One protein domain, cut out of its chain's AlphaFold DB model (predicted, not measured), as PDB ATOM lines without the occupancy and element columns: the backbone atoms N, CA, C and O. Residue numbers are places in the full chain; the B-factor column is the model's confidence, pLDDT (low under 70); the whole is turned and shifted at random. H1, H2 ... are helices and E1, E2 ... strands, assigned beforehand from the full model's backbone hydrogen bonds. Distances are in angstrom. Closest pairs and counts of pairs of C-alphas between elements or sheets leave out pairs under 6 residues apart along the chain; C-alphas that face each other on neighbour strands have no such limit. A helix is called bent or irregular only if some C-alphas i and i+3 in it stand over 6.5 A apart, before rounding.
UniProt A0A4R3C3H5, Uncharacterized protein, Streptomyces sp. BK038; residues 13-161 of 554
ATOM      1  N   VAL A  13     -31.340 -57.123  -2.177       91.75
ATOM      2  CA  VAL A  13     -31.294 -56.216  -1.038       91.75
ATOM      3  C   VAL A  13     -31.316 -57.064   0.218       91.75
ATOM      4  O   VAL A  13     -32.192 -57.905   0.382       91.75
ATOM      5  N   SER A  14     -30.348 -56.858   1.095       91.44
ATOM      6  CA  SER A  14     -30.294 -57.475   2.413       91.44
ATOM      7  C   SER A  14     -30.378 -56.404   3.485       91.44
ATOM      8  O   SER A  14     -29.812 -55.321   3.344       91.44
ATOM      9  N   ARG A  15     -31.036 -56.737   4.587       90.44
ATOM     10  CA  ARG A  15     -31.156 -55.879   5.759       90.44
ATOM     11  C   ARG A  15     -30.672 -56.670   6.977       90.44
ATOM     12  O   ARG A  15     -31.439 -57.480   7.504       90.44
ATOM     13  N   PRO A  16     -29.391 -56.546   7.363       87.19
ATOM     14  CA  PRO A  16     -28.848 -57.252   8.518       87.19
ATOM     15  C   PRO A  16     -29.632 -56.901   9.783       87.19
ATOM     16  O   PRO A  16     -30.133 -55.787   9.923       87.19
ATOM     17  N   GLY A  17     -29.776 -57.863  10.696       77.44
ATOM     18  CA  GLY A  17     -30.471 -57.633  11.966       77.44
ATOM     19  C   GLY A  17     -31.994 -57.485  11.863       77.44
ATOM     20  O   GLY A  17     -32.626 -57.119  12.843       77.44
ATOM     21  N   ALA A  18     -32.617 -57.810  10.722       63.25
ATOM     22  CA  ALA A  18     -34.073 -57.724  10.554       63.25
ATOM     23  C   ALA A  18     -34.888 -58.792  11.315       63.25
ATOM     24  O   ALA A  18     -36.103 -58.885  11.125       63.25
ATOM     25  N   GLY A  19     -34.253 -59.610  12.161       68.94
ATOM     26  CA  GLY A  19     -34.945 -60.587  12.999       68.94
ATOM     27  C   GLY A  19     -35.918 -59.883  13.942       68.94
ATOM     28  O   GLY A  19     -35.500 -59.315  14.941       68.94
ATOM     29  N   GLY A  20     -37.211 -59.900  13.607       64.88
ATOM     30  CA  GLY A  20     -38.266 -59.232  14.378       64.88
ATOM     31  C   GLY A  20     -38.774 -57.906  13.794       64.88
ATOM     32  O   GLY A  20     -39.741 -57.352  14.322       64.88
ATOM     33  N   LEU A  21     -38.211 -57.408  12.683       68.94
ATOM     34  CA  LEU A  21     -38.789 -56.257  11.986       68.94
ATOM     35  C   LEU A  21     -40.086 -56.669  11.283       68.94
ATOM     36  O   LEU A  21     -40.112 -57.533  10.407       68.94
ATOM     37  N   ARG A  22     -41.188 -56.016  11.659       64.81
ATOM     38  CA  ARG A  22     -42.438 -56.064  10.898       64.81
ATOM     39  C   ARG A  22     -42.207 -55.456   9.513       64.81
ATOM     40  O   ARG A  22     -41.513 -54.451   9.367       64.81
ATOM     41  N   TRP A  23     -42.843 -56.066   8.520       68.62
ATOM     42  CA  TRP A  23     -42.881 -55.591   7.140       68.62
ATOM     43  C   TRP A  23     -43.234 -54.106   7.041       68.62
ATOM     44  O   TRP A  23     -44.144 -53.631   7.723       68.62
ATOM     45  N   GLY A  24     -42.535 -53.388   6.164       70.62
ATOM     46  CA  GLY A  24     -42.780 -51.978   5.879       70.62
ATOM     47  C   GLY A  24     -42.285 -51.014   6.956       70.62
ATOM     48  O   GLY A  24     -42.550 -49.815   6.855       70.62
ATOM     49  N   MET A  25     -41.570 -51.488   7.983       81.50
ATOM     50  CA  MET A  25     -40.933 -50.584   8.935       81.50
ATOM     51  C   MET A  25     -39.724 -49.906   8.293       81.50
ATOM     52  O   MET A  25     -38.726 -50.544   7.948       81.50
ATOM     53  N   VAL A  26     -39.829 -48.586   8.165       83.94
ATOM     54  CA  VAL A  26     -38.799 -47.691   7.637       83.94
ATOM     55  C   VAL A  26     -38.364 -46.753   8.757       83.94
ATOM     56  O   VAL A  26     -39.204 -46.279   9.527       83.94
ATOM     57  N   ALA A  27     -37.070 -46.439   8.836       81.06
ATOM     58  CA  ALA A  27     -36.565 -45.465   9.792       81.06
ATOM     59  C   ALA A  27     -37.186 -44.085   9.503       81.06
ATOM     60  O   ALA A  27     -36.818 -43.379   8.558       81.06
ATOM     61  N   THR A  28     -38.176 -43.694  10.310       85.44
ATOM     62  CA  THR A  28     -38.936 -42.451  10.097       85.44
ATOM     63  C   THR A  28     -38.054 -41.211  10.196       85.44
ATOM     64  O   THR A  28     -38.336 -40.225   9.515       85.44
ATOM     65  N   CYS A  29     -36.968 -41.264  10.973       84.25
ATOM     66  CA  CYS A  29     -35.953 -40.214  11.038       84.25
ATOM     67  C   CYS A  29     -35.309 -39.952   9.666       84.25
ATOM     68  O   CYS A  29     -35.207 -38.796   9.267       84.25
ATOM     69  N   VAL A  30     -35.005 -40.998   8.890       88.00
ATOM     70  CA  VAL A  30     -34.452 -40.880   7.531       88.00
ATOM     71  C   VAL A  30     -35.485 -40.288   6.568       88.00
ATOM     72  O   VAL A  30     -35.188 -39.385   5.787       88.00
ATOM     73  N   VAL A  31     -36.739 -40.747   6.638       89.25
ATOM     74  CA  VAL A  31     -37.826 -40.237   5.777       89.25
ATOM     75  C   VAL A  31     -38.211 -38.799   6.139       89.25
ATOM     76  O   VAL A  31     -38.691 -38.044   5.295       89.25
ATOM     77  N   ARG A  32     -38.004 -38.370   7.379       89.25
ATOM     78  CA  ARG A  32     -38.259 -36.988   7.806       89.25
ATOM     79  C   ARG A  32     -37.046 -36.083   7.671       89.25
ATOM     80  O   ARG A  32     -37.207 -34.875   7.823       89.25
ATOM     81  N   ASP A  33     -35.890 -36.634   7.316       89.62
ATOM     82  CA  ASP A  33     -34.674 -35.858   7.158       89.62
ATOM     83  C   ASP A  33     -34.868 -34.779   6.076       89.62
ATOM     84  O   ASP A  33     -35.341 -35.032   4.952       89.62
ATOM     85  N   SER A  34     -34.589 -33.539   6.476       86.69
ATOM     86  CA  SER A  34     -34.709 -32.332   5.663       86.69
ATOM     87  C   SER A  34     -33.453 -32.061   4.840       86.69
ATOM     88  O   SER A  34     -33.437 -31.101   4.066       86.69
ATOM     89  N   ASP A  35     -32.427 -32.905   4.963       87.38
ATOM     90  CA  ASP A  35     -31.156 -32.715   4.289       87.38
ATOM     91  C   ASP A  35     -31.348 -32.570   2.781       87.38
ATOM     92  O   ASP A  35     -31.953 -33.415   2.103       87.38
ATOM     93  N   PRO A  36     -30.878 -31.451   2.230       84.25
ATOM     94  CA  PRO A  36     -31.132 -31.137   0.847       84.25
ATOM     95  C   PRO A  36     -30.374 -32.068  -0.116       84.25
ATOM     96  O   PRO A  36     -30.861 -32.263  -1.228       84.25
ATOM     97  N   VAL A  37     -29.281 -32.724   0.300       85.62
ATOM     98  CA  VAL A  37     -28.575 -33.751  -0.491       85.62
ATOM     99  C   VAL A  37     -29.479 -34.971  -0.710       85.62
ATOM    100  O   VAL A  37     -29.651 -35.424  -1.844       85.62
ATOM    101  N   LEU A  38     -30.137 -35.442   0.355       88.12
ATOM    102  CA  LEU A  38     -31.106 -36.545   0.310       88.12
ATOM    103  C   LEU A  38     -32.290 -36.252  -0.620       88.12
ATOM    104  O   LEU A  38     -32.785 -37.141  -1.320       88.12
ATOM    105  N   ASN A  39     -32.738 -34.995  -0.617       84.69
ATOM    106  CA  ASN A  39     -33.883 -34.534  -1.395       84.69
ATOM    107  C   ASN A  39     -33.535 -34.249  -2.867       84.69
ATOM    108  O   ASN A  39     -34.378 -34.455  -3.737       84.69
ATOM    109  N   ALA A  40     -32.316 -33.789  -3.168       81.12
ATOM    110  CA  ALA A  40     -31.912 -33.426  -4.528       81.12
ATOM    111  C   ALA A  40     -31.695 -34.647  -5.436       81.12
ATOM    112  O   ALA A  40     -32.004 -34.592  -6.622       81.12
ATOM    113  N   GLY A  41     -31.175 -35.749  -4.889       83.31
ATOM    114  CA  GLY A  41     -30.711 -36.890  -5.681       83.31
ATOM    115  C   GLY A  41     -31.665 -38.076  -5.767       83.31
ATOM    116  O   GLY A  41     -31.174 -39.172  -5.957       83.31
ATOM    117  N   LYS A  42     -32.980 -37.932  -5.529       93.50
ATOM    118  CA  LYS A  42     -33.936 -39.064  -5.387       93.50
ATOM    119  C   LYS A  42     -33.574 -40.084  -4.284       93.50
ATOM    120  O   LYS A  42     -34.314 -41.046  -4.104       93.50
ATOM    121  N   GLY A  43     -32.521 -39.864  -3.488       94.25
ATOM    122  CA  GLY A  43     -32.081 -40.772  -2.416       94.25
ATOM    123  C   GLY A  43     -33.192 -41.076  -1.411       94.25
ATOM    124  O   GLY A  43     -33.411 -42.230  -1.049       94.25
ATOM    125  N   LYS A  44     -33.980 -40.055  -1.062       92.94
ATOM    126  CA  LYS A  44     -35.150 -40.191  -0.185       92.94
ATOM    127  C   LYS A  44     -36.250 -41.109  -0.731       92.94
ATOM    128  O   LYS A  44     -36.946 -41.733   0.058       92.94
ATOM    129  N   ALA A  45     -36.415 -41.180  -2.051       94.19
ATOM    130  CA  ALA A  45     -37.379 -42.070  -2.701       94.19
ATOM    131  C   ALA A  45     -36.781 -43.461  -2.970       94.19
ATOM    132  O   ALA A  45     -37.482 -44.464  -2.865       94.19
ATOM    133  N   LEU A  46     -35.476 -43.532  -3.255       95.69
ATOM    134  CA  LEU A  46     -34.766 -44.792  -3.468       95.69
ATOM    135  C   LEU A  46     -34.729 -45.654  -2.200       95.69
ATOM    136  O   LEU A  46     -34.927 -46.858  -2.283       95.69
ATOM    137  N   TYR A  47     -34.501 -45.061  -1.028       95.38
ATOM    138  CA  TYR A  47     -34.431 -45.809   0.231       95.38
ATOM    139  C   TYR A  47     -35.696 -46.638   0.555       95.38
ATOM    140  O   TYR A  47     -35.561 -47.852   0.705       95.38
ATOM    141  N   PRO A  48     -36.920 -46.071   0.609       93.44
ATOM    142  CA  PRO A  48     -38.122 -46.866   0.857       93.44
ATOM    143  C   PRO A  48     -38.392 -47.877  -0.264       93.44
ATOM    144  O   PRO A  48     -38.912 -48.951   0.013       93.44
ATOM    145  N   LEU A  49     -37.994 -47.589  -1.509       93.56
ATOM    146  CA  LEU A  49     -38.082 -48.559  -2.601       93.56
ATOM    147  C   LEU A  49     -37.168 -49.770  -2.356       93.56
ATOM    148  O   LEU A  49     -37.611 -50.908  -2.480       93.56
ATOM    149  N   LEU A  50     -35.912 -49.540  -1.959       93.88
ATOM    150  CA  LEU A  50     -34.999 -50.618  -1.575       93.88
ATOM    151  C   LEU A  50     -35.515 -51.384  -0.350       93.88
ATOM    152  O   LEU A  50     -35.318 -52.592  -0.281       93.88
ATOM    153  N   MET A  51     -36.220 -50.725   0.575       92.12
ATOM    154  CA  MET A  51     -36.877 -51.399   1.699       92.12
ATOM    155  C   MET A  51     -38.007 -52.312   1.267       92.12
ATOM    156  O   MET A  51     -38.034 -53.462   1.696       92.12
ATOM    157  N   THR A  52     -38.856 -51.860   0.346       89.94
ATOM    158  CA  THR A  52     -39.846 -52.737  -0.277       89.94
ATOM    159  C   THR A  52     -39.156 -53.952  -0.884       89.94
ATOM    160  O   THR A  52     -39.562 -55.069  -0.597       89.94
ATOM    161  N   TYR A  53     -38.060 -53.780  -1.633       90.44
ATOM    162  CA  TYR A  53     -37.306 -54.923  -2.154       90.44
ATOM    163  C   TYR A  53     -36.692 -55.800  -1.060       90.44
ATOM    164  O   TYR A  53     -36.684 -57.010  -1.235       90.44
ATOM    165  N   ALA A  54     -36.185 -55.258   0.047       89.62
ATOM    166  CA  ALA A  54     -35.621 -56.054   1.141       89.62
ATOM    167  C   ALA A  54     -36.683 -56.938   1.807       89.62
ATOM    168  O   ALA A  54     -36.449 -58.124   2.028       89.62
ATOM    169  N   ASP A  55     -37.865 -56.379   2.056       85.50
ATOM    170  CA  ASP A  55     -38.981 -57.118   2.639       85.50
ATOM    171  C   ASP A  55     -39.484 -58.183   1.646       85.50
ATOM    172  O   ASP A  55     -39.668 -59.361   1.974       85.50
ATOM    173  N   VAL A  56     -39.618 -57.774   0.383       79.12
ATOM    174  CA  VAL A  56     -40.207 -58.555  -0.699       79.12
ATOM    175  C   VAL A  56     -39.295 -59.631  -1.268       79.12
ATOM    176  O   VAL A  56     -39.800 -60.673  -1.658       79.12
ATOM    177  N   SER A  57     -37.978 -59.448  -1.289       61.12
ATOM    178  CA  SER A  57     -37.025 -60.373  -1.932       61.12
ATOM    179  C   SER A  57     -36.893 -61.741  -1.247       61.12
ATOM    180  O   SER A  57     -36.232 -62.632  -1.782       61.12
ATOM    181  N   SER A  58     -37.601 -61.960  -0.135       51.31
ATOM    182  CA  SER A  58     -37.891 -63.294   0.410       51.31
ATOM    183  C   SER A  58     -39.000 -64.053  -0.348       51.31
ATOM    184  O   SER A  58     -39.200 -65.245  -0.123       51.31
ATOM    185  N   ARG A  59     -39.734 -63.386  -1.248       52.31
ATOM    186  CA  ARG A  59     -40.930 -63.882  -1.939       52.31
ATOM    187  C   ARG A  59     -40.843 -63.597  -3.444       52.31
ATOM    188  O   ARG A  59     -40.400 -62.538  -3.874       52.31
ATOM    189  N   ASP A  60     -41.273 -64.554  -4.260       52.81
ATOM    190  CA  ASP A  60     -41.341 -64.417  -5.723       52.81
ATOM    191  C   ASP A  60     -42.569 -63.559  -6.090       52.81
ATOM    192  O   ASP A  60     -43.636 -64.076  -6.396       52.81
ATOM    193  N   THR A  61     -42.475 -62.237  -5.935       51.16
ATOM    194  CA  THR A  61     -43.627 -61.309  -6.020       51.16
ATOM    195  C   THR A  61     -43.866 -60.711  -7.399       51.16
ATOM    196  O   THR A  61     -44.550 -59.697  -7.510       51.16
ATOM    197  N   GLU A  62     -43.274 -61.279  -8.450       59.50
ATOM    198  CA  GLU A  62     -43.312 -60.755  -9.828       59.50
ATOM    199  C   GLU A  62     -42.679 -59.356 -10.013       59.50
ATOM    200  O   GLU A  62     -42.341 -58.990 -11.137       59.50
ATOM    201  N   GLN A  63     -42.406 -58.606  -8.934       59.31
ATOM    202  CA  GLN A  63     -41.784 -57.270  -8.932       59.31
ATOM    203  C   GLN A  63     -40.318 -57.268  -9.409       59.31
ATOM    204  O   GLN A  63     -39.705 -56.208  -9.565       59.31
ATOM    205  N   GLY A  64     -39.753 -58.449  -9.668       74.88
ATOM    206  CA  GLY A  64     -38.399 -58.619 -10.177       74.88
ATOM    207  C   GLY A  64     -37.316 -58.318  -9.138       74.88
ATOM    208  O   GLY A  64     -37.564 -58.234  -7.939       74.88
ATOM    209  N   TYR A  65     -36.079 -58.193  -9.614       84.00
ATOM    210  CA  TYR A  65     -34.918 -57.842  -8.792       84.00
ATOM    211  C   TYR A  65     -34.603 -56.346  -8.939       84.00
ATOM    212  O   TYR A  65     -34.953 -55.768  -9.974       84.00
ATOM    213  N   PRO A  66     -33.914 -55.713  -7.970       88.81
ATOM    214  CA  PRO A  66     -33.613 -54.278  -7.980       88.81
ATOM    215  C   PRO A  66     -32.471 -53.941  -8.958       88.81
ATOM    216  O   PRO A  66     -31.441 -53.372  -8.589       88.81
ATOM    217  N   TYR A  67     -32.637 -54.316 -10.225       89.88
ATOM    218  CA  TYR A  67     -31.771 -53.877 -11.311       89.88
ATOM    219  C   TYR A  67     -31.834 -52.353 -11.427       89.88
ATOM    220  O   TYR A  67     -32.888 -51.752 -11.213       89.88
ATOM    221  N   ARG A  68     -30.734 -51.713 -11.840       91.38
ATOM    222  CA  ARG A  68     -30.691 -50.247 -12.009       91.38
ATOM    223  C   ARG A  68     -31.790 -49.730 -12.937       91.38
ATOM    224  O   ARG A  68     -32.359 -48.689 -12.647       91.38
ATOM    225  N   ALA A  69     -32.110 -50.463 -14.008       90.00
ATOM    226  CA  ALA A  69     -33.227 -50.135 -14.897       90.00
ATOM    227  C   ALA A  69     -34.579 -50.157 -14.163       90.00
ATOM    228  O   ALA A  69     -35.286 -49.160 -14.174       90.00
ATOM    229  N   ALA A  70     -34.886 -51.235 -13.435       90.31
ATOM    230  CA  ALA A  70     -36.141 -51.360 -12.691       90.31
ATOM    231  C   ALA A  70     -36.286 -50.289 -11.594       90.31
ATOM    232  O   ALA A  70     -37.371 -49.742 -11.389       90.31
ATOM    233  N   LEU A  71     -35.185 -49.951 -10.910       93.25
ATOM    234  CA  LEU A  71     -35.149 -48.853  -9.941       93.25
ATOM    235  C   LEU A  71     -35.376 -47.494 -10.619       93.25
ATOM    236  O   LEU A  71     -36.103 -46.664 -10.082       93.25
ATOM    237  N   ALA A  72     -34.765 -47.268 -11.784       93.69
ATOM    238  CA  ALA A  72     -34.915 -46.038 -12.555       93.69
ATOM    239  C   ALA A  72     -36.364 -45.850 -13.033       93.69
ATOM    240  O   ALA A  72     -36.934 -44.783 -12.804       93.69
ATOM    241  N   ASP A  73     -36.973 -46.910 -13.572       93.25
ATOM    242  CA  ASP A  73     -38.371 -46.939 -14.015       93.25
ATOM    243  C   ASP A  73     -39.330 -46.683 -12.841       93.25
ATOM    244  O   ASP A  73     -40.213 -45.833 -12.922       93.25
ATOM    245  N   SER A  74     -39.108 -47.350 -11.702       92.50
ATOM    246  CA  SER A  74     -39.938 -47.188 -10.495       92.50
ATOM    247  C   SER A  74     -39.867 -45.778  -9.897       92.50
ATOM    248  O   SER A  74     -40.800 -45.337  -9.227       92.50
ATOM    249  N   LEU A  75     -38.753 -45.072 -10.101       94.12
ATOM    250  CA  LEU A  75     -38.523 -43.716  -9.595       94.12
ATOM    251  C   LEU A  75     -38.790 -42.619 -10.637       94.12
ATOM    252  O   LEU A  75     -38.610 -41.435 -10.307       94.12
ATOM    253  N   ASP A  76     -39.192 -43.007 -11.854       95.06
ATOM    254  CA  ASP A  76     -39.353 -42.143 -13.024       95.06
ATOM    255  C   ASP A  76     -38.124 -41.234 -13.217       95.06
ATOM    256  O   ASP A  76     -38.164 -40.008 -13.055       95.06
ATOM    257  N   CYS A  77     -36.954 -41.858 -13.389       95.50
ATOM    258  CA  CYS A  77     -35.677 -41.158 -13.540       95.50
ATOM    259  C   CYS A  77     -34.670 -41.946 -14.388       95.50
ATOM    260  O   CYS A  77     -34.946 -43.041 -14.861       95.50
ATOM    261  N   THR A  78     -33.479 -41.383 -14.603       95.44
ATOM    262  CA  THR A  78     -32.409 -42.045 -15.365       95.44
ATOM    263  C   THR A  78     -31.576 -42.984 -14.486       95.44
ATOM    264  O   THR A  78     -31.458 -42.771 -13.277       95.44
ATOM    265  N   LYS A  79     -30.906 -43.979 -15.092       93.31
ATOM    266  CA  LYS A  79     -29.955 -44.864 -14.381       93.31
ATOM    267  C   LYS A  79     -28.854 -44.076 -13.653       93.31
ATOM    268  O   LYS A  79     -28.493 -44.417 -12.532       93.31
ATOM    269  N   ASP A  80     -28.381 -42.980 -14.245       93.81
ATOM    270  CA  ASP A  80     -27.378 -42.105 -13.623       93.81
ATOM    271  C   ASP A  80     -27.921 -41.391 -12.380       93.81
ATOM    272  O   ASP A  80     -27.199 -41.177 -11.403       93.81
ATOM    273  N   THR A  81     -29.211 -41.044 -12.385       94.94
ATOM    274  CA  THR A  81     -29.879 -40.475 -11.209       94.94
ATOM    275  C   THR A  81     -29.927 -41.501 -10.082       94.94
ATOM    276  O   THR A  81     -29.624 -41.147  -8.944       94.94
ATOM    277  N   VAL A  82     -30.220 -42.770 -10.394       94.94
ATOM    278  CA  VAL A  82     -30.150 -43.871  -9.421       94.94
ATOM    279  C   VAL A  82     -28.731 -44.019  -8.877       94.94
ATOM    280  O   VAL A  82     -28.562 -44.061  -7.666       94.94
ATOM    281  N   ASP A  83     -27.695 -43.994  -9.716       94.19
ATOM    282  CA  ASP A  83     -26.309 -44.097  -9.239       94.19
ATOM    283  C   ASP A  83     -25.909 -42.952  -8.311       94.19
ATOM    284  O   ASP A  83     -25.208 -43.163  -7.318       94.19
ATOM    285  N   ASN A  84     -26.344 -41.733  -8.621       94.50
ATOM    286  CA  ASN A  84     -26.105 -40.572  -7.772       94.50
ATOM    287  C   ASN A  84     -26.877 -40.680  -6.449       94.50
ATOM    288  O   ASN A  84     -26.312 -40.393  -5.392       94.50
ATOM    289  N   ALA A  85     -28.122 -41.166  -6.488       95.19
ATOM    290  CA  ALA A  85     -28.920 -41.480  -5.305       95.19
ATOM    291  C   ALA A  85     -28.217 -42.524  -4.427       95.19
ATOM    292  O   ALA A  85     -28.036 -42.324  -3.228       95.19
ATOM    293  N   THR A  86     -27.755 -43.613  -5.038       95.62
ATOM    294  CA  THR A  86     -27.028 -44.702  -4.391       95.62
ATOM    295  C   THR A  86     -25.725 -44.202  -3.768       95.62
ATOM    296  O   THR A  86     -25.471 -44.485  -2.601       95.62
ATOM    297  N   LYS A  87     -24.931 -43.393  -4.484       95.25
ATOM    298  CA  LYS A  87     -23.715 -42.758  -3.941       95.25
ATOM    299  C   LYS A  87     -24.024 -41.843  -2.756       95.25
ATOM    300  O   LYS A  87     -23.257 -41.827  -1.800       95.25
ATOM    301  N   CYS A  88     -25.128 -41.095  -2.809       94.19
ATOM    302  CA  CYS A  88     -25.577 -40.254  -1.702       94.19
ATOM    303  C   CYS A  88     -25.927 -41.091  -0.464       94.19
ATOM    304  O   CYS A  88     -25.467 -40.775   0.632       94.19
ATOM    305  N   LEU A  89     -26.717 -42.156  -0.628       95.44
ATOM    306  CA  LEU A  89     -27.103 -43.040   0.475       95.44
ATOM    307  C   LEU A  89     -25.896 -43.798   1.054       95.44
ATOM    308  O   LEU A  89     -25.813 -43.956   2.268       95.44
ATOM    309  N   GLU A  90     -24.955 -44.218   0.204       95.62
ATOM    310  CA  GLU A  90     -23.751 -44.958   0.597       95.62
ATOM    311  C   GLU A  90     -22.702 -44.054   1.255       95.62
ATOM    312  O   GLU A  90     -22.374 -44.226   2.422       95.62
ATOM    313  N   ARG A  91     -22.184 -43.055   0.533       93.38
ATOM    314  CA  ARG A  91     -21.052 -42.238   1.004       93.38
ATOM    315  C   ARG A  91     -21.474 -41.069   1.882       93.38
ATOM    316  O   ARG A  91     -20.724 -40.668   2.761       93.38
ATOM    317  N   GLY A  92     -22.643 -40.490   1.611       89.62
ATOM    318  CA  GLY A  92     -23.123 -39.315   2.336       89.62
ATOM    319  C   GLY A  92     -23.734 -39.669   3.688       89.62
ATOM    320  O   GLY A  92     -23.527 -38.952   4.663       89.62
ATOM    321  N   LEU A  93     -24.488 -40.769   3.742       91.12
ATOM    322  CA  LEU A  93     -25.243 -41.157   4.936       91.12
ATOM    323  C   LEU A  93     -24.745 -42.432   5.598       91.12
ATOM    324  O   LEU A  93     -25.052 -42.626   6.765       91.12
ATOM    325  N   GLY A  94     -24.076 -43.321   4.861       93.75
ATOM    326  CA  GLY A  94     -23.811 -44.672   5.348       93.75
ATOM    327  C   GLY A  94     -25.085 -45.504   5.546       93.75
ATOM    328  O   GLY A  94     -25.073 -46.483   6.278       93.75
ATOM    329  N   LEU A  95     -26.207 -45.122   4.924       95.06
ATOM    330  CA  LEU A  95     -27.481 -45.827   5.101       95.06
ATOM    331  C   LEU A  95     -27.490 -47.176   4.381       95.06
ATOM    332  O   LEU A  95     -28.165 -48.112   4.809       95.06
ATOM    333  N   ILE A  96     -26.747 -47.258   3.276       96.69
ATOM    334  CA  ILE A  96     -26.594 -48.481   2.496       96.69
ATOM    335  C   ILE A  96     -25.122 -48.760   2.195       96.69
ATOM    336  O   ILE A  96     -24.331 -47.836   2.044       96.69
ATOM    337  N   THR A  97     -24.767 -50.026   2.008       96.50
ATOM    338  CA  THR A  97     -23.500 -50.440   1.387       96.50
ATOM    339  C   THR A  97     -23.798 -51.136   0.070       96.50
ATOM    340  O   THR A  97     -24.715 -51.955  -0.003       96.50
ATOM    341  N   VAL A  98     -23.045 -50.813  -0.983       95.88
ATOM    342  CA  VAL A  98     -23.338 -51.296  -2.336       95.88
ATOM    343  C   VAL A  98     -22.162 -52.109  -2.851       95.88
ATOM    344  O   VAL A  98     -21.138 -51.572  -3.278       95.88
ATOM    345  N   THR A  99     -22.330 -53.429  -2.886       95.12
ATOM    346  CA  THR A  99     -21.369 -54.299  -3.568       95.12
ATOM    347  C   THR A  99     -21.712 -54.319  -5.050       95.12
ATOM    348  O   THR A  99     -22.673 -54.965  -5.476       95.12
ATOM    349  N   ARG A 100     -20.935 -53.574  -5.839       92.88
ATOM    350  CA  ARG A 100     -21.133 -53.462  -7.287       92.88
ATOM    351  C   ARG A 100     -20.741 -54.770  -7.965       92.88
ATOM    352  O   ARG A 100     -19.631 -55.257  -7.758       92.88
ATOM    353  N   ARG A 101     -21.645 -55.340  -8.763       88.75
ATOM    354  CA  ARG A 101     -21.395 -56.569  -9.531       88.75
ATOM    355  C   ARG A 101     -21.737 -56.338 -10.994       88.75
ATOM    356  O   ARG A 101     -22.752 -55.716 -11.313       88.75
ATOM    357  N   LYS A 102     -20.889 -56.871 -11.868       86.12
ATOM    358  CA  LYS A 102     -21.095 -56.860 -13.316       86.12
ATOM    359  C   LYS A 102     -22.063 -57.973 -13.701       86.12
ATOM    360  O   LYS A 102     -22.002 -59.065 -13.131       86.12
ATOM    361  N   LEU A 103     -22.946 -57.691 -14.652       80.94
ATOM    362  CA  LEU A 103     -23.822 -58.708 -15.221       80.94
ATOM    363  C   LEU A 103     -23.023 -59.586 -16.195       80.94
ATOM    364  O   LEU A 103     -22.231 -59.082 -16.995       80.94
ATOM    365  N   ASP A 104     -23.239 -60.899 -16.143       78.75
ATOM    366  CA  ASP A 104     -22.606 -61.826 -17.080       78.75
ATOM    367  C   ASP A 104     -23.042 -61.507 -18.524       78.75
ATOM    368  O   ASP A 104     -24.226 -61.291 -18.798       78.75
ATOM    369  N   GLY A 105     -22.078 -61.393 -19.438       84.12
ATOM    370  CA  GLY A 105     -22.301 -60.950 -20.821       84.12
ATOM    371  C   GLY A 105     -22.504 -59.439 -21.030       84.12
ATOM    372  O   GLY A 105     -22.590 -59.008 -22.179       84.12
ATOM    373  N   ARG A 106     -22.549 -58.617 -19.969       80.25
ATOM    374  CA  ARG A 106     -22.567 -57.141 -20.056       80.25
ATOM    375  C   ARG A 106     -21.612 -56.524 -19.026       80.25
ATOM    376  O   ARG A 106     -22.054 -55.981 -18.012       80.25
ATOM    377  N   PRO A 107     -20.290 -56.598 -19.265       72.94
ATOM    378  CA  PRO A 107     -19.277 -56.218 -18.278       72.94
ATOM    379  C   PRO A 107     -19.261 -54.720 -17.936       72.94
ATOM    380  O   PRO A 107     -18.660 -54.345 -16.925       72.94
ATOM    381  N   ASP A 108     -19.903 -53.879 -18.743       72.00
ATOM    382  CA  ASP A 108     -19.959 -52.429 -18.538       72.00
ATOM    383  C   ASP A 108     -21.216 -51.986 -17.766       72.00
ATOM    384  O   ASP A 108     -21.310 -50.845 -17.317       72.00
ATOM    385  N   GLU A 109     -22.165 -52.900 -17.534       75.19
ATOM    386  CA  GLU A 109     -23.404 -52.626 -16.806       75.19
ATOM    387  C   GLU A 109     -23.309 -53.157 -15.362       75.19
ATOM    388  O   GLU A 109     -23.392 -54.361 -15.101       75.19
ATOM    389  N   ASN A 110     -23.167 -52.246 -14.391       73.75
ATOM    390  CA  ASN A 110     -23.265 -52.540 -12.951       73.75
ATOM    391  C   ASN A 110     -24.727 -52.769 -12.519       73.75
ATOM    392  O   ASN A 110     -25.225 -52.107 -11.608       73.75
ATOM    393  N   ASP A 111     -25.449 -53.653 -13.203       82.88
ATOM    394  CA  ASP A 111     -26.893 -53.812 -13.007       82.88
ATOM    395  C   ASP A 111     -27.235 -54.881 -11.945       82.88
ATOM    396  O   ASP A 111     -28.368 -54.910 -11.472       82.88
ATOM    397  N   ALA A 112     -26.269 -55.689 -11.481       85.12
ATOM    398  CA  ALA A 112     -26.468 -56.782 -10.515       85.12
ATOM    399  C   ALA A 112     -26.015 -56.452  -9.072       85.12
ATOM    400  O   ALA A 112     -25.514 -57.316  -8.350       85.12
ATOM    401  N   ASN A 113     -26.153 -55.195  -8.646       91.44
ATOM    402  CA  ASN A 113     -25.665 -54.733  -7.343       91.44
ATOM    403  C   ASN A 113     -26.333 -55.450  -6.158       91.44
ATOM    404  O   ASN A 113     -27.532 -55.736  -6.174       91.44
ATOM    405  N   LEU A 114     -25.548 -55.676  -5.106       93.38
ATOM    406  CA  LEU A 114     -26.039 -56.118  -3.804       93.38
ATOM    407  C   LEU A 114     -26.092 -54.918  -2.857       93.38
ATOM    408  O   LEU A 114     -25.070 -54.268  -2.622       93.38
ATOM    409  N   TYR A 115     -27.281 -54.633  -2.338       95.00
ATOM    410  CA  TYR A 115     -27.551 -53.514  -1.441       95.00
ATOM    411  C   TYR A 115     -27.711 -54.037  -0.013       95.00
ATOM    412  O   TYR A 115     -28.576 -54.866   0.245       95.00
ATOM    413  N   VAL A 116     -26.902 -53.549   0.920       95.44
ATOM    414  CA  VAL A 116     -27.035 -53.839   2.356       95.44
ATOM    415  C   VAL A 116     -27.582 -52.598   3.044       95.44
ATOM    416  O   VAL A 116     -27.022 -51.529   2.832       95.44
ATOM    417  N   ILE A 117     -28.661 -52.707   3.817       95.62
ATOM    418  CA  ILE A 117     -29.323 -51.564   4.469       95.62
ATOM    419  C   ILE A 117     -29.098 -51.622   5.979       95.62
ATOM    420  O   ILE A 117     -29.419 -52.627   6.603       95.62
ATOM    421  N   HIS A 118     -28.592 -50.527   6.550       94.94
ATOM    422  CA  HIS A 118     -28.056 -50.464   7.920       94.94
ATOM    423  C   HIS A 118     -28.963 -49.728   8.911       94.94
ATOM    424  O   HIS A 118     -28.491 -48.998   9.774       94.94
ATOM    425  N   ASP A 119     -30.279 -49.857   8.778       92.62
ATOM    426  CA  ASP A 119     -31.256 -49.038   9.510       92.62
ATOM    427  C   ASP A 119     -32.000 -49.778  10.634       92.62
ATOM    428  O   ASP A 119     -32.804 -49.168  11.337       92.62
ATOM    429  N   ALA A 120     -31.756 -51.080  10.811       87.88
ATOM    430  CA  ALA A 120     -32.484 -51.911  11.769       87.88
ATOM    431  C   ALA A 120     -32.382 -51.371  13.208       87.88
ATOM    432  O   ALA A 120     -33.381 -51.305  13.926       87.88
ATOM    433  N   TRP A 121     -31.193 -50.909  13.601       90.62
ATOM    434  CA  TRP A 121     -30.939 -50.377  14.940       90.62
ATOM    435  C   TRP A 121     -31.687 -49.063  15.215       90.62
ATOM    436  O   TRP A 121     -32.197 -48.865  16.318       90.62
ATOM    437  N   LEU A 122     -31.869 -48.221  14.190       90.38
ATOM    438  CA  LEU A 122     -32.644 -46.978  14.287       90.38
ATOM    439  C   LEU A 122     -34.126 -47.228  14.566       90.38
ATOM    440  O   LEU A 122     -34.786 -46.399  15.184       90.38
ATOM    441  N   ILE A 123     -34.666 -48.344  14.079       86.44
ATOM    442  CA  ILE A 123     -36.085 -48.672  14.242       86.44
ATOM    443  C   ILE A 123     -36.354 -49.273  15.613       86.44
ATOM    444  O   ILE A 123     -37.363 -48.953  16.235       86.44
ATOM    445  N   HIS A 124     -35.458 -50.139  16.077       83.62
ATOM    446  CA  HIS A 124     -35.615 -50.814  17.360       83.62
ATOM    447  C   HIS A 124     -35.150 -49.979  18.552       83.62
ATOM    448  O   HIS A 124     -35.428 -50.356  19.686       83.62
ATOM    449  N   GLY A 125     -34.459 -48.863  18.312       87.69
ATOM    450  CA  GLY A 125     -33.876 -48.076  19.390       87.69
ATOM    451  C   GLY A 125     -32.741 -48.816  20.105       87.69
ATOM    452  O   GLY A 125     -32.532 -48.594  21.293       87.69
ATOM    453  N   ILE A 126     -32.060 -49.729  19.406       91.56
ATOM    454  CA  ILE A 126     -30.960 -50.536  19.953       91.56
ATOM    455  C   ILE A 126     -29.611 -49.955  19.540       91.56
ATOM    456  O   ILE A 126     -29.519 -49.152  18.609       91.56
ATOM    457  N   GLU A 127     -28.560 -50.395  20.224       91.31
ATOM    458  CA  GLU A 127     -27.191 -49.999  19.919       91.31
ATOM    459  C   GLU A 127     -26.785 -50.425  18.490       91.31
ATOM    460  O   GLU A 127     -27.085 -51.554  18.078       91.31
ATOM    461  N   PRO A 128     -26.140 -49.541  17.700       94.38
ATOM    462  CA  PRO A 128     -25.699 -49.874  16.355       94.38
ATOM    463  C   PRO A 128     -24.671 -51.019  16.364       94.38
ATOM    464  O   PRO A 128     -23.677 -50.943  17.091       94.38
ATOM    465  N   PRO A 129     -24.853 -52.057  15.526       95.00
ATOM    466  CA  PRO A 129     -23.853 -53.102  15.309       95.00
ATOM    467  C   PRO A 129     -22.500 -52.541  14.858       95.00
ATOM    468  O   PRO A 129     -22.469 -51.544  14.139       95.00
ATOM    469  N   ALA A 130     -21.392 -53.206  15.194       95.50
ATOM    470  CA  ALA A 130     -20.032 -52.744  14.877       95.50
ATOM    471  C   ALA A 130     -19.742 -52.569  13.370       95.50
ATOM    472  O   ALA A 130     -18.830 -51.834  13.001       95.50
ATOM    473  N   ASP A 131     -20.499 -53.229  12.489       94.69
ATOM    474  CA  ASP A 131     -20.411 -53.079  11.031       94.69
ATOM    475  C   ASP A 131     -21.241 -51.904  10.481       94.69
ATOM    476  O   ASP A 131     -21.214 -51.633   9.276       94.69
ATOM    477  N   THR A 132     -21.952 -51.175  11.348       95.75
ATOM    478  CA  THR A 132     -22.719 -49.987  10.968       95.75
ATOM    479  C   THR A 132     -21.775 -48.894  10.469       95.75
ATOM    480  O   THR A 132     -20.819 -48.535  11.158       95.75
ATOM    481  N   PRO A 133     -22.044 -48.282   9.304       96.88
ATOM    482  CA  PRO A 133     -21.224 -47.183   8.818       96.88
ATOM    483  C   PRO A 133     -21.183 -46.005   9.810       96.88
ATOM    484  O   PRO A 133     -22.239 -45.519  10.233       96.88
ATOM    485  N   PRO A 134     -19.993 -45.478  10.154       97.12
ATOM    486  CA  PRO A 134     -19.854 -44.459  11.195       97.12
ATOM    487  C   PRO A 134     -20.550 -43.140  10.841       97.12
ATOM    488  O   PRO A 134     -21.008 -42.435  11.734       97.12
ATOM    489  N   GLN A 135     -20.724 -42.825   9.548       95.56
ATOM    490  CA  GLN A 135     -21.490 -41.653   9.101       95.56
ATOM    491  C   GLN A 135     -22.957 -41.735   9.537       95.56
ATOM    492  O   GLN A 135     -23.572 -40.714   9.850       95.56
ATOM    493  N   LEU A 136     -23.522 -42.947   9.556       95.56
ATOM    494  CA  LEU A 136     -24.910 -43.168   9.935       95.56
ATOM    495  C   LEU A 136     -25.088 -42.976  11.442       95.56
ATOM    496  O   LEU A 136     -26.020 -42.291  11.868       95.56
ATOM    497  N   VAL A 137     -24.151 -43.512  12.232       96.75
ATOM    498  CA  VAL A 137     -24.119 -43.358  13.693       96.75
ATOM    499  C   VAL A 137     -23.885 -41.901  14.087       96.75
ATOM    500  O   VAL A 137     -24.655 -41.344  14.864       96.75
ATOM    501  N   ALA A 138     -22.906 -41.233  13.472       96.19
ATOM    502  CA  ALA A 138     -22.627 -39.812  13.678       96.19
ATOM    503  C   ALA A 138     -23.849 -38.917  13.424       96.19
ATOM    504  O   ALA A 138     -24.028 -37.885  14.076       96.19
ATOM    505  N   ARG A 139     -24.688 -39.304  12.456       95.06
ATOM    506  CA  ARG A 139     -25.861 -38.542  12.032       95.06
ATOM    507  C   ARG A 139     -27.095 -38.803  12.884       95.06
ATOM    508  O   ARG A 139     -27.783 -37.853  13.249       95.06
ATOM    509  N   TYR A 140     -27.412 -40.070  13.126       95.62
ATOM    510  CA  TYR A 140     -28.686 -40.472  13.720       95.62
ATOM    511  C   TYR A 140     -28.550 -41.064  15.120       95.62
ATOM    512  O   TYR A 140     -29.569 -41.241  15.780       95.62
ATOM    513  N   GLY A 141     -27.338 -41.295  15.625       93.56
ATOM    514  CA  GLY A 141     -27.121 -41.746  17.001       93.56
ATOM    515  C   GLY A 141     -27.769 -40.818  18.034       93.56
ATOM    516  O   GLY A 141     -28.312 -41.293  19.019       93.56
ATOM    517  N   VAL A 142     -27.865 -39.513  17.742       94.12
ATOM    518  CA  VAL A 142     -28.547 -38.521  18.601       94.12
ATOM    519  C   VAL A 142     -30.045 -38.788  18.779       94.12
ATOM    520  O   VAL A 142     -30.679 -38.200  19.647       94.12
ATOM    521  N   THR A 143     -30.636 -39.621  17.918       90.62
ATOM    522  CA  THR A 143     -32.057 -39.985  17.999       90.62
ATOM    523  C   THR A 143     -32.318 -41.116  18.990       90.62
ATOM    524  O   THR A 143     -33.475 -41.342  19.341       90.62
ATOM    525  N   LEU A 144     -31.266 -41.790  19.466       91.56
ATOM    526  CA  LEU A 144     -31.342 -42.820  20.491       91.56
ATOM    527  C   LEU A 144     -31.144 -42.204  21.886       91.56
ATOM    528  O   LEU A 144     -30.083 -41.633  22.156       91.56
ATOM    529  N   PRO A 145     -32.122 -42.315  22.800       92.19
ATOM    530  CA  PRO A 145     -31.969 -41.825  24.166       92.19
ATOM    531  C   PRO A 145     -30.788 -42.490  24.885       92.19
ATOM    532  O   PRO A 145     -30.704 -43.712  24.945       92.19
ATOM    533  N   GLY A 146     -29.885 -41.682  25.446       93.38
ATOM    534  CA  GLY A 146     -28.747 -42.166  26.238       93.38
ATOM    535  C   GLY A 146     -27.599 -42.791  25.435       93.38
ATOM    536  O   GLY A 146     -26.642 -43.265  26.041       93.38
ATOM    537  N   PHE A 147     -27.661 -42.789  24.102       96.00
ATOM    538  CA  PHE A 147     -26.596 -43.335  23.266       96.00
ATOM    539  C   PHE A 147     -25.410 -42.366  23.147       96.00
ATOM    540  O   PHE A 147     -25.562 -41.223  22.709       96.00
ATOM    541  N   ASP A 148     -24.221 -42.842  23.513       96.94
ATOM    542  CA  ASP A 148     -22.971 -42.084  23.448       96.94
ATOM    543  C   ASP A 148     -22.257 -42.333  22.110       96.94
ATOM    544  O   ASP A 148     -21.585 -43.347  21.901       96.94
ATOM    545  N   ILE A 149     -22.424 -41.383  21.189       96.88
ATOM    546  CA  ILE A 149     -21.863 -41.441  19.833       96.88
ATOM    547  C   ILE A 149     -20.334 -41.435  19.863       96.88
ATOM    548  O   ILE A 149     -19.710 -42.152  19.082       96.88
ATOM    549  N   ASP A 150     -19.733 -40.622  20.733       97.56
ATOM    550  CA  ASP A 150     -18.283 -40.444  20.785       97.56
ATOM    551  C   ASP A 150     -17.616 -41.717  21.312       97.56
ATOM    552  O   ASP A 150     -16.640 -42.193  20.726       97.56
ATOM    553  N   ARG A 151     -18.200 -42.330  22.352       97.56
ATOM    554  CA  ARG A 151     -17.763 -43.637  22.854       97.56
ATOM    555  C   ARG A 151     -17.872 -44.719  21.784       97.56
ATOM    556  O   ARG A 151     -16.899 -45.436  21.559       97.56
ATOM    557  N   TRP A 152     -19.023 -44.829  21.115       97.75
ATOM    558  CA  TRP A 152     -19.228 -45.851  20.086       97.75
ATOM    559  C   TRP A 152     -18.237 -45.692  18.926       97.75
ATOM    560  O   TRP A 152     -17.644 -46.670  18.471       97.75
ATOM    561  N   LEU A 153     -18.002 -44.458  18.464       98.00
ATOM    562  CA  LEU A 153     -17.038 -44.188  17.395       98.00
ATOM    563  C   LEU A 153     -15.601 -44.480  17.833       98.00
ATOM    564  O   LEU A 153     -14.848 -45.047  17.048       98.00
ATOM    565  N   ALA A 154     -15.223 -44.160  19.073       97.38
ATOM    566  CA  ALA A 154     -13.903 -44.498  19.599       97.38
ATOM    567  C   ALA A 154     -13.666 -46.019  19.651       97.38
ATOM    568  O   ALA A 154     -12.551 -46.473  19.397       97.38
ATOM    569  N   GLU A 155     -14.706 -46.800  19.949       98.06
ATOM    570  CA  GLU A 155     -14.631 -48.259  20.047       98.06
ATOM    571  C   GLU A 155     -14.654 -48.952  18.676       98.06
ATOM    572  O   GLU A 155     -13.819 -49.816  18.399       98.06
ATOM    573  N   HIS A 156     -15.579 -48.565  17.794       97.69
ATOM    574  CA  HIS A 156     -15.852 -49.297  16.552       97.69
ATOM    575  C   HIS A 156     -15.285 -48.641  15.291       97.69
ATOM    576  O   HIS A 156     -15.074 -49.318  14.284       97.69
ATOM    577  N   ALA A 157     -15.001 -47.339  15.320       97.31
ATOM    578  CA  ALA A 157     -14.492 -46.597  14.172       97.31
ATOM    579  C   ALA A 157     -13.452 -45.531  14.576       97.31
ATOM    580  O   ALA A 157     -13.612 -44.366  14.211       97.31
ATOM    581  N   PRO A 158     -12.349 -45.895  15.264       97.81
ATOM    582  CA  PRO A 158     -11.391 -44.926  15.815       97.81
ATOM    583  C   PRO A 158     -10.694 -44.062  14.752       97.81
ATOM    584  O   PRO A 158     -10.154 -43.005  15.058       97.81
ATOM    585  N   ALA A 159     -10.695 -44.503  13.491       97.31
ATOM    586  CA  ALA A 159     -10.161 -43.746  12.361       97.31
ATOM    587  C   ALA A 159     -11.148 -42.705  11.790       97.31
ATOM    588  O   ALA A 159     -10.790 -41.960  10.878       97.31
ATOM    589  N   PHE A 160     -12.398 -42.680  12.258       97.19
ATOM    590  CA  PHE A 160     -13.420 -41.763  11.775       97.19
ATOM    591  C   PHE A 160     -13.338 -40.425  12.515       97.19
ATOM    592  O   PHE A 160     -13.692 -40.321  13.687       97.19
ATOM    593  N   ASP A 161     -12.908 -39.382  11.808       97.50
ATOM    594  CA  ASP A 161     -12.892 -38.019  12.336       97.50
ATOM    595  C   ASP A 161     -14.309 -37.422  12.330       97.50
ATOM    596  O   ASP A 161     -14.801 -36.902  11.320       97.50
TER     597      ASP A 161
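AT A GLANCE: This is residues 13 to 161 of the 554 residues of an uncharacterized protein of Streptomyces sp. BK038 (UniProt A0A4R3C3H5). A small two-stranded sheet, the hairpin E1 and E2, makes a wall with H3 and H5 over one face, the first turns of H3 meeting H5 like a T and H4 lying across one end of H5. The helical hairpin H7 and H8 lies at one end of the long axis, and the loop of residues 100 to 113 at the other. The printed part has 149 residues, with eight named helices and two antiparallel strands in the order H1 H2 H3 H4 H5 E1 E2 H6 H7 H8, mostly helix. It is compact, with a radius of gyration of the C-alphas of 15.6 A and spans of 48 by 32 by 29 A.

HOW THE PARTS SIT: Residues 13 to 14 pair with residues 115 to 116, parallel. H1, residues 28 to 32, is close to but not clearly touching H3, residues 43 to 56; their closest C-alphas, Val 31 and Lys 44, are 6.5 A apart. H5, residues 79 to 92, is the hub. H2, residues 36 to 40, touches it at Leu 38 and Cys 88, closest C-alphas 7.0 A. H3 touches H5 with residues 43 to 47 alone, about perpendicular at 88 degrees, closest C-alphas Gly 43 and Ala 85, 4.3 A. H4, residues 68 to 74, touches residues 79 to 82 of H5 at 80 degrees, about perpendicular, closest C-alphas Ala 72 and Lys 79, 5.4 A. E1, residues 96 to 99, and E2, residues 114 to 117, are antiparallel at 162 degrees; N 97 and O 116 are 2.8 A apart, N 114 and O 99 3.0 A, within hydrogen-bond range. The closest C-alphas of H5 and E1, Glu 90 and Ile 96, are 4.9 A apart. H6, residues 120 to 124, is near H1. H7, residues 134 to 143, and H8, residues 149 to 156, touch as a helical hairpin, opposite ways at a tilt of 36 degrees, only just steep; their closest C-alphas, Gly 141 and Ile 149, are 6.0 A apart. Every O i to N i+4 pair is within hydrogen-bond range in H1, H2, H4, H5, H6 and H8, against 9 of 10 in H3 and 4 of 6 in H7.

IN THESE COORDINATES: H1 begins at C-alpha 28, (-38.936, -42.451, 10.097). H3 is 19.6 A long, H5 18.9 A, E1 9.9 A and E2 10.0 A. H7, 14.7 A, is irregular: C-alphas 139 and 142 are 7.1 A apart. H8, 10.4 A, ends at C-alpha 156, (-15.852, -49.297, 16.552).

THE WHOLE: The C-alphas farthest apart, Gly 105 and Gly 146, are 51.1 A apart. The printed part has no cut. The links H3 to H4 and E1 to E2 are long. Mean pLDDT of the printed part is 88.3; residues 18 to 23 and 57 to 63 are under 70.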